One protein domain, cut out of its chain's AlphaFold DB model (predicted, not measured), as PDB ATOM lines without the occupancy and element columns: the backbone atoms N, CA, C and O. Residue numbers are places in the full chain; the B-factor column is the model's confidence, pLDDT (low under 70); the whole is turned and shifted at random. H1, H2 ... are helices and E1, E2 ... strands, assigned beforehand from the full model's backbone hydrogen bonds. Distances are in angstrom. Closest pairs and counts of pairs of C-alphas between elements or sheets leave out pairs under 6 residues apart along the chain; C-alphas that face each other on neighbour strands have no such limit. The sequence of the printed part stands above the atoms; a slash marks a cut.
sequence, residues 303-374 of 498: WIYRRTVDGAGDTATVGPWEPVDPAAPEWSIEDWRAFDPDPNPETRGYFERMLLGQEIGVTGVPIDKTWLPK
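AT A GLANCE: This is residues 303 to 374 of the 498 residues of an uncharacterized protein of Nocardioides sp (UniProt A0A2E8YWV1). There is little regular structure here: a flat, loop-rich body built on a two-stranded antiparallel ladder, E1 and E2, with the loop 307 to 332 folding back beside E1 and helices H1 and H2 on the E2 side. The 72 printed residues run E1, H1, H2, E2; the class is mixed, with 27 residues in named elements. The whole is compact, radius of gyration of the C-alphas 12.3 A, spans 32 by 30 by 15 A.

HOW THE PARTS SIT: Look first at E1, residues 303 to 306, antiparallel to E2, residues 369 to 373, at 162 degrees; N 303 and O 372 are 2.7 A apart, within hydrogen-bond range. Residues 305 to 306 also pair antiparallel with 322 to 323. From E2 go to H1, residues 333 to 339: the closest C-alphas, Trp 336 and Leu 372, are 6.4 A apart. H2, residues 345 to 355, is close to H1 but not clearly touching, closest C-alphas Ile 333 and Glu 352 at 7.9 A, at a steep tilt of 43 degrees, opposite ways. E1 and H2 are apart. In H1 and H2 every O i to N i+4 pair is within hydrogen-bond range.

IN THESE COORDINATES: Find C-alpha 303 at (107.506, 65.486, 91.373), where E1 begins its 10.3 A. H1 spans 9.9 A and H2 15.2 A; E2 runs 14.0 A to C-alpha 373 at (108.959, 60.865, 87.883).

THE WHOLE: The farthest C-alphas, Thr 315 and Lys 374, are 33.2 A apart. The printed part has no cut; the links E1 to H1 and H2 to E2 are long. Look for pLDDT under 70 at 314, 341 to 343 and 361 to 363.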
ATOM      1  N   TRP A 303     107.223  64.723  90.166       95.56
ATOM      2  CA  TRP A 303     107.506  65.486  91.373       95.56
ATOM      3  C   TRP A 303     108.418  66.656  91.025       95.56
ATOM      4  O   TRP A 303     109.477  66.461  90.433       95.56
ATOM      5  N   ILE A 304     108.018  67.871  91.397       94.69
ATOM      6  CA  ILE A 304     108.781  69.093  91.130       94.69
ATOM      7  C   ILE A 304     109.503  69.513  92.406       94.69
ATOM      8  O   ILE A 304     108.894  69.587  93.473       94.69
ATOM      9  N   TYR A 305     110.779  69.854  92.272       94.81
ATOM     10  CA  TYR A 305     111.634  70.322  93.353       94.81
ATOM     11  C   TYR A 305     112.193  71.696  93.017       94.81
ATOM     12  O   TYR A 305     112.529  71.978  91.863       94.81
ATOM     13  N   ARG A 306     112.296  72.554  94.028       94.88
ATOM     14  CA  ARG A 306     112.900  73.882  93.934       94.88
ATOM     15  C   ARG A 306     113.954  74.057  95.009       94.88
ATOM     16  O   ARG A 306     113.883  73.415  96.046       94.88
ATOM     17  N   ARG A 307     114.915  74.939  94.784       92.69
ATOM     18  CA  ARG A 307     115.883  75.335  95.811       92.69
ATOM     19  C   ARG A 307     116.108  76.832  95.784       92.69
ATOM     20  O   ARG A 307     115.895  77.479  94.761       92.69
ATOM     21  N   THR A 308     116.556  77.384  96.903       91.00
ATOM     22  CA  THR A 308     116.982  78.782  96.948       91.00
ATOM     23  C   THR A 308     118.301  78.954  96.200       91.00
ATOM     24  O   THR A 308     119.179  78.090  96.252       91.00
ATOM     25  N   VAL A 309     118.441  80.079  95.504       88.06
ATOM     26  CA  VAL A 309     119.687  80.491  94.855       88.06
ATOM     27  C   VAL A 309     120.034  81.879  95.370       88.06
ATOM     28  O   VAL A 309     119.293  82.831  95.137       88.06
ATOM     29  N   ASP A 310     121.159  81.980  96.069       85.00
ATOM     30  CA  ASP A 310     121.663  83.231  96.626       85.00
ATOM     31  C   ASP A 310     122.909  83.672  95.847       85.00
ATOM     32  O   ASP A 310     123.904  82.952  95.799       85.00
ATOM     33  N   GLY A 311     122.876  84.865  95.247       78.75
ATOM     34  CA  GLY A 311     123.967  85.388  94.411       78.75
ATOM     35  C   GLY A 311     123.769  85.146  92.908       78.75
ATOM     36  O   GLY A 311     122.682  84.783  92.467       78.75
ATOM     37  N   ALA A 312     124.804  85.405  92.102       74.88
ATOM     38  CA  ALA A 312     124.762  85.271  90.641       74.88
ATOM     39  C   ALA A 312     126.125  84.844  90.071       74.88
ATOM     40  O   ALA A 312     127.173  85.168  90.646       74.88
ATOM     41  N   GLY A 313     126.108  84.143  88.929       70.56
ATOM     42  CA  GLY A 313     127.314  83.589  88.305       70.56
ATOM     43  C   GLY A 313     128.097  82.698  89.271       70.56
ATOM     44  O   GLY A 313     127.527  82.192  90.233       70.56
ATOM     45  N   ASP A 314     129.409  82.568  89.074       69.44
ATOM     46  CA  ASP A 314     130.304  81.639  89.801       69.44
ATOM     47  C   ASP A 314     130.340  81.779  91.333       69.44
ATOM     48  O   ASP A 314     130.949  80.960  92.019       69.44
ATOM     49  N   THR A 315     129.714  82.816  91.892       76.12
ATOM     50  CA  THR A 315     129.635  83.041  93.344       76.12
ATOM     51  C   THR A 315     128.284  82.654  93.945       76.12
ATOM     52  O   THR A 315     128.101  82.797  95.154       76.12
ATOM     53  N   ALA A 316     127.339  82.185  93.125       79.81
ATOM     54  CA  ALA A 316     126.026  81.783  93.589       79.81
ATOM     55  C   ALA A 316     126.101  80.527  94.466       79.81
ATOM     56  O   ALA A 316     126.726  79.527  94.112       79.81
ATOM     57  N   THR A 317     125.422  80.569  95.606       82.62
ATOM     58  CA  THR A 317     125.238  79.424  96.494       82.62
ATOM     59  C   THR A 317     123.824  78.891  96.356       82.62
ATOM     60  O   THR A 317     122.866  79.663  96.314       82.62
ATOM     61  N   VAL A 318     123.689  77.569  96.302       87.62
ATOM     62  CA  VAL A 318     122.398  76.894  96.154       87.62
ATOM     63  C   VAL A 318     122.006  76.190  97.451       87.62
ATOM     64  O   VAL A 318     122.839  75.555  98.099       87.62
ATOM     65  N   GLY A 319     120.742  76.334  97.844       88.31
ATOM     66  CA  GLY A 319     120.153  75.665  99.003       88.31
ATOM     67  C   GLY A 319     119.797  74.197  98.738       88.31
ATOM     68  O   GLY A 319     120.033  73.680  97.641       88.31
ATOM     69  N   PRO A 320     119.223  73.501  99.736       91.00
ATOM     70  CA  PRO A 320     118.714  72.147  99.549       91.00
ATOM     71  C   PRO A 320     117.520  72.129  98.586       91.00
ATOM     72  O   PRO A 320     116.811  73.122  98.431       91.00
ATOM     73  N   TRP A 321     117.295  70.978  97.955       94.81
ATOM     74  CA  TRP A 321     116.105  70.739  97.146       94.81
ATOM     75  C   TRP A 321     114.886  70.517  98.041       94.81
ATOM     76  O   TRP A 321     114.856  69.600  98.856       94.81
ATOM     77  N   GLU A 322     113.868  71.343  97.851       94.44
ATOM     78  CA  GLU A 322     112.593  71.287  98.548       94.44
ATOM     79  C   GLU A 322     111.489  70.882  97.562       94.44
ATOM     80  O   GLU A 322     111.388  71.452  96.469       94.44
ATOM     81  N   PRO A 323     110.654  69.891  97.906       95.25
ATOM     82  CA  PRO A 323     109.546  69.512  97.050       95.25
ATOM     83  C   PRO A 323     108.490  70.619  97.006       95.25
ATOM     84  O   PRO A 323     108.130  71.208  98.023       95.25
ATOM     85  N   VAL A 324     107.959  70.879  95.813       93.56
ATOM     86  CA  VAL A 324     106.828  71.798  95.626       93.56
ATOM     87  C   VAL A 324     105.531  71.166  96.139       93.56
ATOM     88  O   VAL A 324     104.711  71.856  96.742       93.56
ATOM     89  N   ASP A 325     105.358  69.859  95.928       91.44
ATOM     90  CA  ASP A 325     104.240  69.082  96.468       91.44
ATOM     91  C   ASP A 325     104.651  68.435  97.806       91.44
ATOM     92  O   ASP A 325     105.586  67.632  97.819       91.44
ATOM     93  N   PRO A 326     103.958  68.709  98.929       90.38
ATOM     94  CA  PRO A 326     104.255  68.095 100.224       90.38
ATOM     95  C   PRO A 326     104.193  66.560 100.251       90.38
ATOM     96  O   PRO A 326     104.706  65.954 101.189       90.38
ATOM     97  N   ALA A 327     103.527  65.932  99.278       91.06
ATOM     98  CA  ALA A 327     103.452  64.480  99.147       91.06
ATOM     99  C   ALA A 327     104.654  63.866  98.404       91.06
ATOM    100  O   ALA A 327     104.779  62.638  98.384       91.06
ATOM    101  N   ALA A 328     105.516  64.681  97.790       93.00
ATOM    102  CA  ALA A 328     106.694  64.193  97.088       93.00
ATOM    103  C   ALA A 328     107.732  63.612  98.070       93.00
ATOM    104  O   ALA A 328     107.873  64.109  99.193       93.00
ATOM    105  N   PRO A 329     108.491  62.579  97.664       93.50
ATOM    106  CA  PRO A 329     109.608  62.081  98.457       93.50
ATOM    107  C   PRO A 329     110.712  63.139  98.572       93.50
ATOM    108  O   PRO A 329     110.779  64.068  97.764       93.50
ATOM    109  N   GLU A 330     111.600  62.987  99.556       93.19
ATOM    110  CA  GLU A 330     112.820  63.796  99.631       93.19
ATOM    111  C   GLU A 330     113.627  63.623  98.339       93.19
ATOM    112  O   GLU A 330     113.766  62.510  97.832       93.19
ATOM    113  N   TRP A 331     114.123  64.727  97.780       94.06
ATOM    114  CA  TRP A 331     114.931  64.657  96.571       94.06
ATOM    115  C   TRP A 331     116.249  63.940  96.864       94.06
ATOM    116  O   TRP A 331     116.952  64.302  97.810       94.06
ATOM    117  N   SER A 332     116.628  62.982  96.019       91.94
ATOM    118  CA  SER A 332     117.941  62.347  96.086       91.94
ATOM    119  C   SER A 332     118.612  62.309  94.717       91.94
ATOM    120  O   SER A 332     117.965  62.185  93.671       91.94
ATOM    121  N   ILE A 333     119.943  62.402  94.725       90.50
ATOM    122  CA  ILE A 333     120.724  62.256  93.497       90.50
ATOM    123  C   ILE A 333     120.700  60.806  93.004       90.50
ATOM    124  O   ILE A 333     120.795  60.565  91.804       90.50
ATOM    125  N   GLU A 334     120.556  59.831  93.906       90.88
ATOM    126  CA  GLU A 334     120.392  58.429  93.535       90.88
ATOM    127  C   GLU A 334     119.111  58.196  92.725       90.88
ATOM    128  O   GLU A 334     119.175  57.524  91.696       90.88
ATOM    129  N   ASP A 335     117.985  58.790  93.130       89.75
ATOM    130  CA  ASP A 335     116.713  58.672  92.405       89.75
ATOM    131  C   ASP A 335     116.775  59.378  91.048       89.75
ATOM    132  O   ASP A 335     116.284  58.849  90.049       89.75
ATOM    133  N   TRP A 336     117.449  60.532  90.977       90.06
ATOM    134  CA  TRP A 336     117.704  61.206  89.703       90.06
ATOM    135  C   TRP A 336     118.540  60.339  88.755       90.06
ATOM    136  O   TRP A 336     118.158  60.155  87.603       90.06
ATOM    137  N   ARG A 337     119.631  59.733  89.242       88.19
ATOM    138  CA  ARG A 337     120.474  58.819  88.447       88.19
ATOM    139  C   ARG A 337     119.734  57.556  88.005       88.19
ATOM    140  O   ARG A 337     120.072  56.997  86.966       88.19
ATOM    141  N   ALA A 338     118.791  57.069  88.810       85.25
ATOM    142  CA  ALA A 338     118.000  55.882  88.496       85.25
ATOM    143  C   ALA A 338     116.937  56.147  87.418       85.25
ATOM    144  O   ALA A 338     116.605  55.237  86.661       85.25
ATOM    145  N   PHE A 339     116.411  57.373  87.360       80.94
ATOM    146  CA  PHE A 339     115.475  57.828  86.332       80.94
ATOM    147  C   PHE A 339     116.169  58.247  85.031       80.94
ATOM    148  O   PHE A 339     115.655  57.936  83.964       80.94
ATOM    149  N   ASP A 340     117.285  58.968  85.158       71.44
ATOM    150  CA  ASP A 340     118.000  59.741  84.140       71.44
ATOM    151  C   ASP A 340     117.555  59.557  82.668       71.44
ATOM    152  O   ASP A 340     117.832  58.517  82.059       71.44
ATOM    153  N   PRO A 341     116.937  60.592  82.066       64.50
ATOM    154  CA  PRO A 341     116.418  60.523  80.708       64.50
ATOM    155  C   PRO A 341     117.498  60.651  79.616       64.50
ATOM    156  O   PRO A 341     117.187  60.409  78.450       64.50
ATOM    157  N   ASP A 342     118.751  61.021  79.936       69.81
ATOM    158  CA  ASP A 342     119.779  61.299  78.919       69.81
ATOM    159  C   ASP A 342     120.693  60.081  78.630       69.81
ATOM    160  O   ASP A 342     121.446  59.621  79.503       69.81
ATOM    161  N   PRO A 343     120.710  59.545  77.392       68.50
ATOM    162  CA  PRO A 343     121.593  58.439  77.028       68.50
ATOM    163  C   PRO A 343     123.081  58.831  76.932       68.50
ATOM    164  O   PRO A 343     123.928  57.934  76.896       68.50
ATOM    165  N   ASN A 344     123.437  60.123  76.889       83.38
ATOM    166  CA  ASN A 344     124.816  60.600  76.753       83.38
ATOM    167  C   ASN A 344     125.525  60.754  78.123       83.38
ATOM    168  O   ASN A 344     125.169  61.631  78.916       83.38
ATOM    169  N   PRO A 345     126.597  59.980  78.404       82.62
ATOM    170  CA  PRO A 345     127.316  60.042  79.679       82.62
ATOM    171  C   PRO A 345     127.987  61.392  79.982       82.62
ATOM    172  O   PRO A 345     128.129  61.749  81.152       82.62
ATOM    173  N   GLU A 346     128.430  62.132  78.959       82.19
ATOM    174  CA  GLU A 346     129.088  63.432  79.150       82.19
ATOM    175  C   GLU A 346     128.075  64.501  79.573       82.19
ATOM    176  O   GLU A 346     128.307  65.223  80.548       82.19
ATOM    177  N   THR A 347     126.925  64.542  78.895       82.81
ATOM    178  CA  THR A 347     125.818  65.454  79.203       82.81
ATOM    179  C   THR A 347     125.222  65.159  80.580       82.81
ATOM    180  O   THR A 347     125.055  66.064  81.397       82.81
ATOM    181  N   ARG A 348     125.028  63.879  80.906       84.19
ATOM    182  CA  ARG A 348     124.616  63.420  82.240       84.19
ATOM    183  C   ARG A 348     125.554  63.897  83.339       84.19
ATOM    184  O   ARG A 348     125.111  64.455  84.340       84.19
ATOM    185  N   GLY A 349     126.860  63.691  83.160       86.62
ATOM    186  CA  GLY A 349     127.854  64.115  84.141       86.62
ATOM    187  C   GLY A 349     127.859  65.631  84.343       86.62
ATOM    188  O   GLY A 349     128.102  66.099  85.453       86.62
ATOM    189  N   TYR A 350     127.590  66.395  83.283       86.62
ATOM    190  CA  TYR A 350     127.436  67.845  83.345       86.62
ATOM    191  C   TYR A 350     126.202  68.271  84.159       86.62
ATOM    192  O   TYR A 350     126.346  69.022  85.125       86.62
ATOM    193  N   PHE A 351     125.018  67.729  83.857       86.56
ATOM    194  CA  PHE A 351     123.798  68.033  84.615       86.56
ATOM    195  C   PHE A 351     123.877  67.595  86.077       86.56
ATOM    196  O   PHE A 351     123.438  68.334  86.956       86.56
ATOM    197  N   GLU A 352     124.496  66.449  86.367       90.25
ATOM    198  CA  GLU A 352     124.715  65.993  87.740       90.25
ATOM    199  C   GLU A 352     125.498  67.033  88.557       90.25
ATOM    200  O   GLU A 352     125.090  67.398  89.661       90.25
ATOM    201  N   ARG A 353     126.593  67.570  88.002       89.50
ATOM    202  CA  ARG A 353     127.383  68.612  88.675       89.50
ATOM    203  C   ARG A 353     126.573  69.888  88.892       89.50
ATOM    204  O   ARG A 353     126.694  70.496  89.955       89.50
ATOM    205  N   MET A 354     125.697  70.259  87.959       88.06
ATOM    206  CA  MET A 354     124.793  71.403  88.133       88.06
ATOM    207  C   MET A 354     123.727  71.163  89.215       88.06
ATOM    208  O   MET A 354     123.469  72.035  90.055       88.06
ATOM    209  N   LEU A 355     123.128  69.972  89.253       89.44
ATOM    210  CA  LEU A 355     122.145  69.584  90.270       89.44
ATOM    211  C   LEU A 355     122.768  69.511  91.666       89.44
ATOM    212  O   LEU A 355     122.130  69.912  92.638       89.44
ATOM    213  N   LEU A 356     124.032  69.096  91.766       89.19
ATOM    214  CA  LEU A 356     124.811  69.101  93.007       89.19
ATOM    215  C   LEU A 356     125.368  70.488  93.381       89.19
ATOM    216  O   LEU A 356     125.995  70.619  94.431       89.19
ATOM    217  N   GLY A 357     125.167  71.515  92.547       84.44
ATOM    218  CA  GLY A 357     125.688  72.868  92.784       84.44
ATOM    219  C   GLY A 357     127.212  72.985  92.653       84.44
ATOM    220  O   GLY A 357     127.801  73.930  93.167       84.44
ATOM    221  N   GLN A 358     127.857  72.014  92.005       86.19
ATOM    222  CA  GLN A 358     129.304  71.972  91.771       86.19
ATOM    223  C   GLN A 358     129.716  72.754  90.518       86.19
ATOM    224  O   GLN A 358     130.888  73.093  90.363       86.19
ATOM    225  N   GLU A 359     128.769  73.006  89.616       83.19
ATOM    226  CA  GLU A 359     128.975  73.705  88.351       83.19
ATOM    227  C   GLU A 359     127.762  74.592  88.042       83.19
ATOM    228  O   GLU A 359     126.632  74.277  88.423       83.19
ATOM    229  N   ILE A 360     127.994  75.711  87.359       78.38
ATOM    230  CA  ILE A 360     126.942  76.613  86.883       78.38
ATOM    231  C   ILE A 360     126.771  76.403  85.382       78.38
ATOM    232  O   ILE A 360     127.736  76.128  84.669       78.38
ATOM    233  N   GLY A 361     125.526  76.496  84.916       69.31
ATOM    234  CA  GLY A 361     125.180  76.300  83.513       69.31
ATOM    235  C   GLY A 361     125.959  77.211  82.567       69.31
ATOM    236  O   GLY A 361     126.398  78.287  82.964       69.31
ATOM    237  N   VAL A 362     126.050  76.839  81.286       65.31
ATOM    238  CA  VAL A 362     126.662  77.675  80.227       65.31
ATOM    239  C   VAL A 362     126.020  79.072  80.151       65.31
ATOM    240  O   VAL A 362     126.660  80.037  79.745       65.31
ATOM    241  N   THR A 363     124.771  79.204  80.602       69.69
ATOM    242  CA  THR A 363     124.031  80.470  80.694       69.69
ATOM    243  C   THR A 363     124.398  81.329  81.914       69.69
ATOM    244  O   THR A 363     123.869  82.426  82.063       69.69
ATOM    245  N   GLY A 364     125.282  80.858  82.802       74.69
ATOM    246  CA  GLY A 364     125.684  81.556  84.028       74.69
ATOM    247  C   GLY A 364     124.620  81.564  85.133       74.69
ATOM    248  O   GLY A 364     124.786  82.261  86.137       74.69
ATOM    249  N   VAL A 365     123.533  80.803  84.962       77.56
ATOM    250  CA  VAL A 365     122.412  80.718  85.907       77.56
ATOM    251  C   VAL A 365     122.443  79.360  86.624       77.56
ATOM    252  O   VAL A 365     122.464  78.320  85.958       77.56
ATOM    253  N   PRO A 366     122.468  79.326  87.971       83.00
ATOM    254  CA  PRO A 366     122.328  78.084  88.729       83.00
ATOM    255  C   PRO A 366     120.956  77.449  88.500       83.00
ATOM    256  O   PRO A 366     119.953  78.155  88.445       83.00
ATOM    257  N   ILE A 367     120.890  76.116  88.424       87.19
ATOM    258  CA  ILE A 367     119.599  75.416  88.362       87.19
ATOM    259  C   ILE A 367     118.867  75.645  89.685       87.19
ATOM    260  O   ILE A 367     119.420  75.328  90.733       87.19
ATOM    261  N   ASP A 368     117.638  76.139  89.655       89.12
ATOM    262  CA  ASP A 368     116.785  76.354  90.831       89.12
ATOM    263  C   ASP A 368     115.556  75.431  90.859       89.12
ATOM    264  O   ASP A 368     114.848  75.378  91.866       89.12
ATOM    265  N   LYS A 369     115.321  74.676  89.780       90.69
ATOM    266  CA  LYS A 369     114.203  73.745  89.603       90.69
ATOM    267  C   LYS A 369     114.675  72.423  88.987       90.69
ATOM    268  O   LYS A 369     115.407  72.428  88.005       90.69
ATOM    269  N   THR A 370     114.209  71.299  89.523       91.50
ATOM    270  CA  THR A 370     114.410  69.957  88.948       91.50
ATOM    271  C   THR A 370     113.159  69.104  89.150       91.50
ATOM    272  O   THR A 370     112.227  69.517  89.847       91.50
ATOM    273  N   TRP A 371     113.110  67.923  88.541       91.94
ATOM    274  CA  TRP A 371     111.984  67.006  88.661       91.94
ATOM    275  C   TRP A 371     112.413  65.537  88.699       91.94
ATOM    276  O   TRP A 371     113.504  65.187  88.253       91.94
ATOM    277  N   LEU A 372     111.545  64.694  89.263       92.38
ATOM    278  CA  LEU A 372     111.653  63.232  89.283       92.38
ATOM    279  C   LEU A 372     110.298  62.623  88.916       92.38
ATOM    280  O   LEU A 372     109.276  63.185  89.302       92.38
ATOM    281  N   PRO A 373     110.233  61.481  88.225       92.69
ATOM    282  CA  PRO A 373     108.959  60.865  87.883       92.69
ATOM    283  C   PRO A 373     108.224  60.351  89.119       92.69
ATOM    284  O   PRO A 373     108.820  59.830  90.062       92.69
ATOM    285  N   LYS A 374     106.893  60.441  89.092       93.81
ATOM    286  CA  LYS A 374     106.030  59.858  90.129       93.81
ATOM    287  C   LYS A 374     106.017  58.328  90.074       93.81
ATOM    288  O   LYS A 374     105.893  57.679  91.112       93.81
TER     289      LYS A 374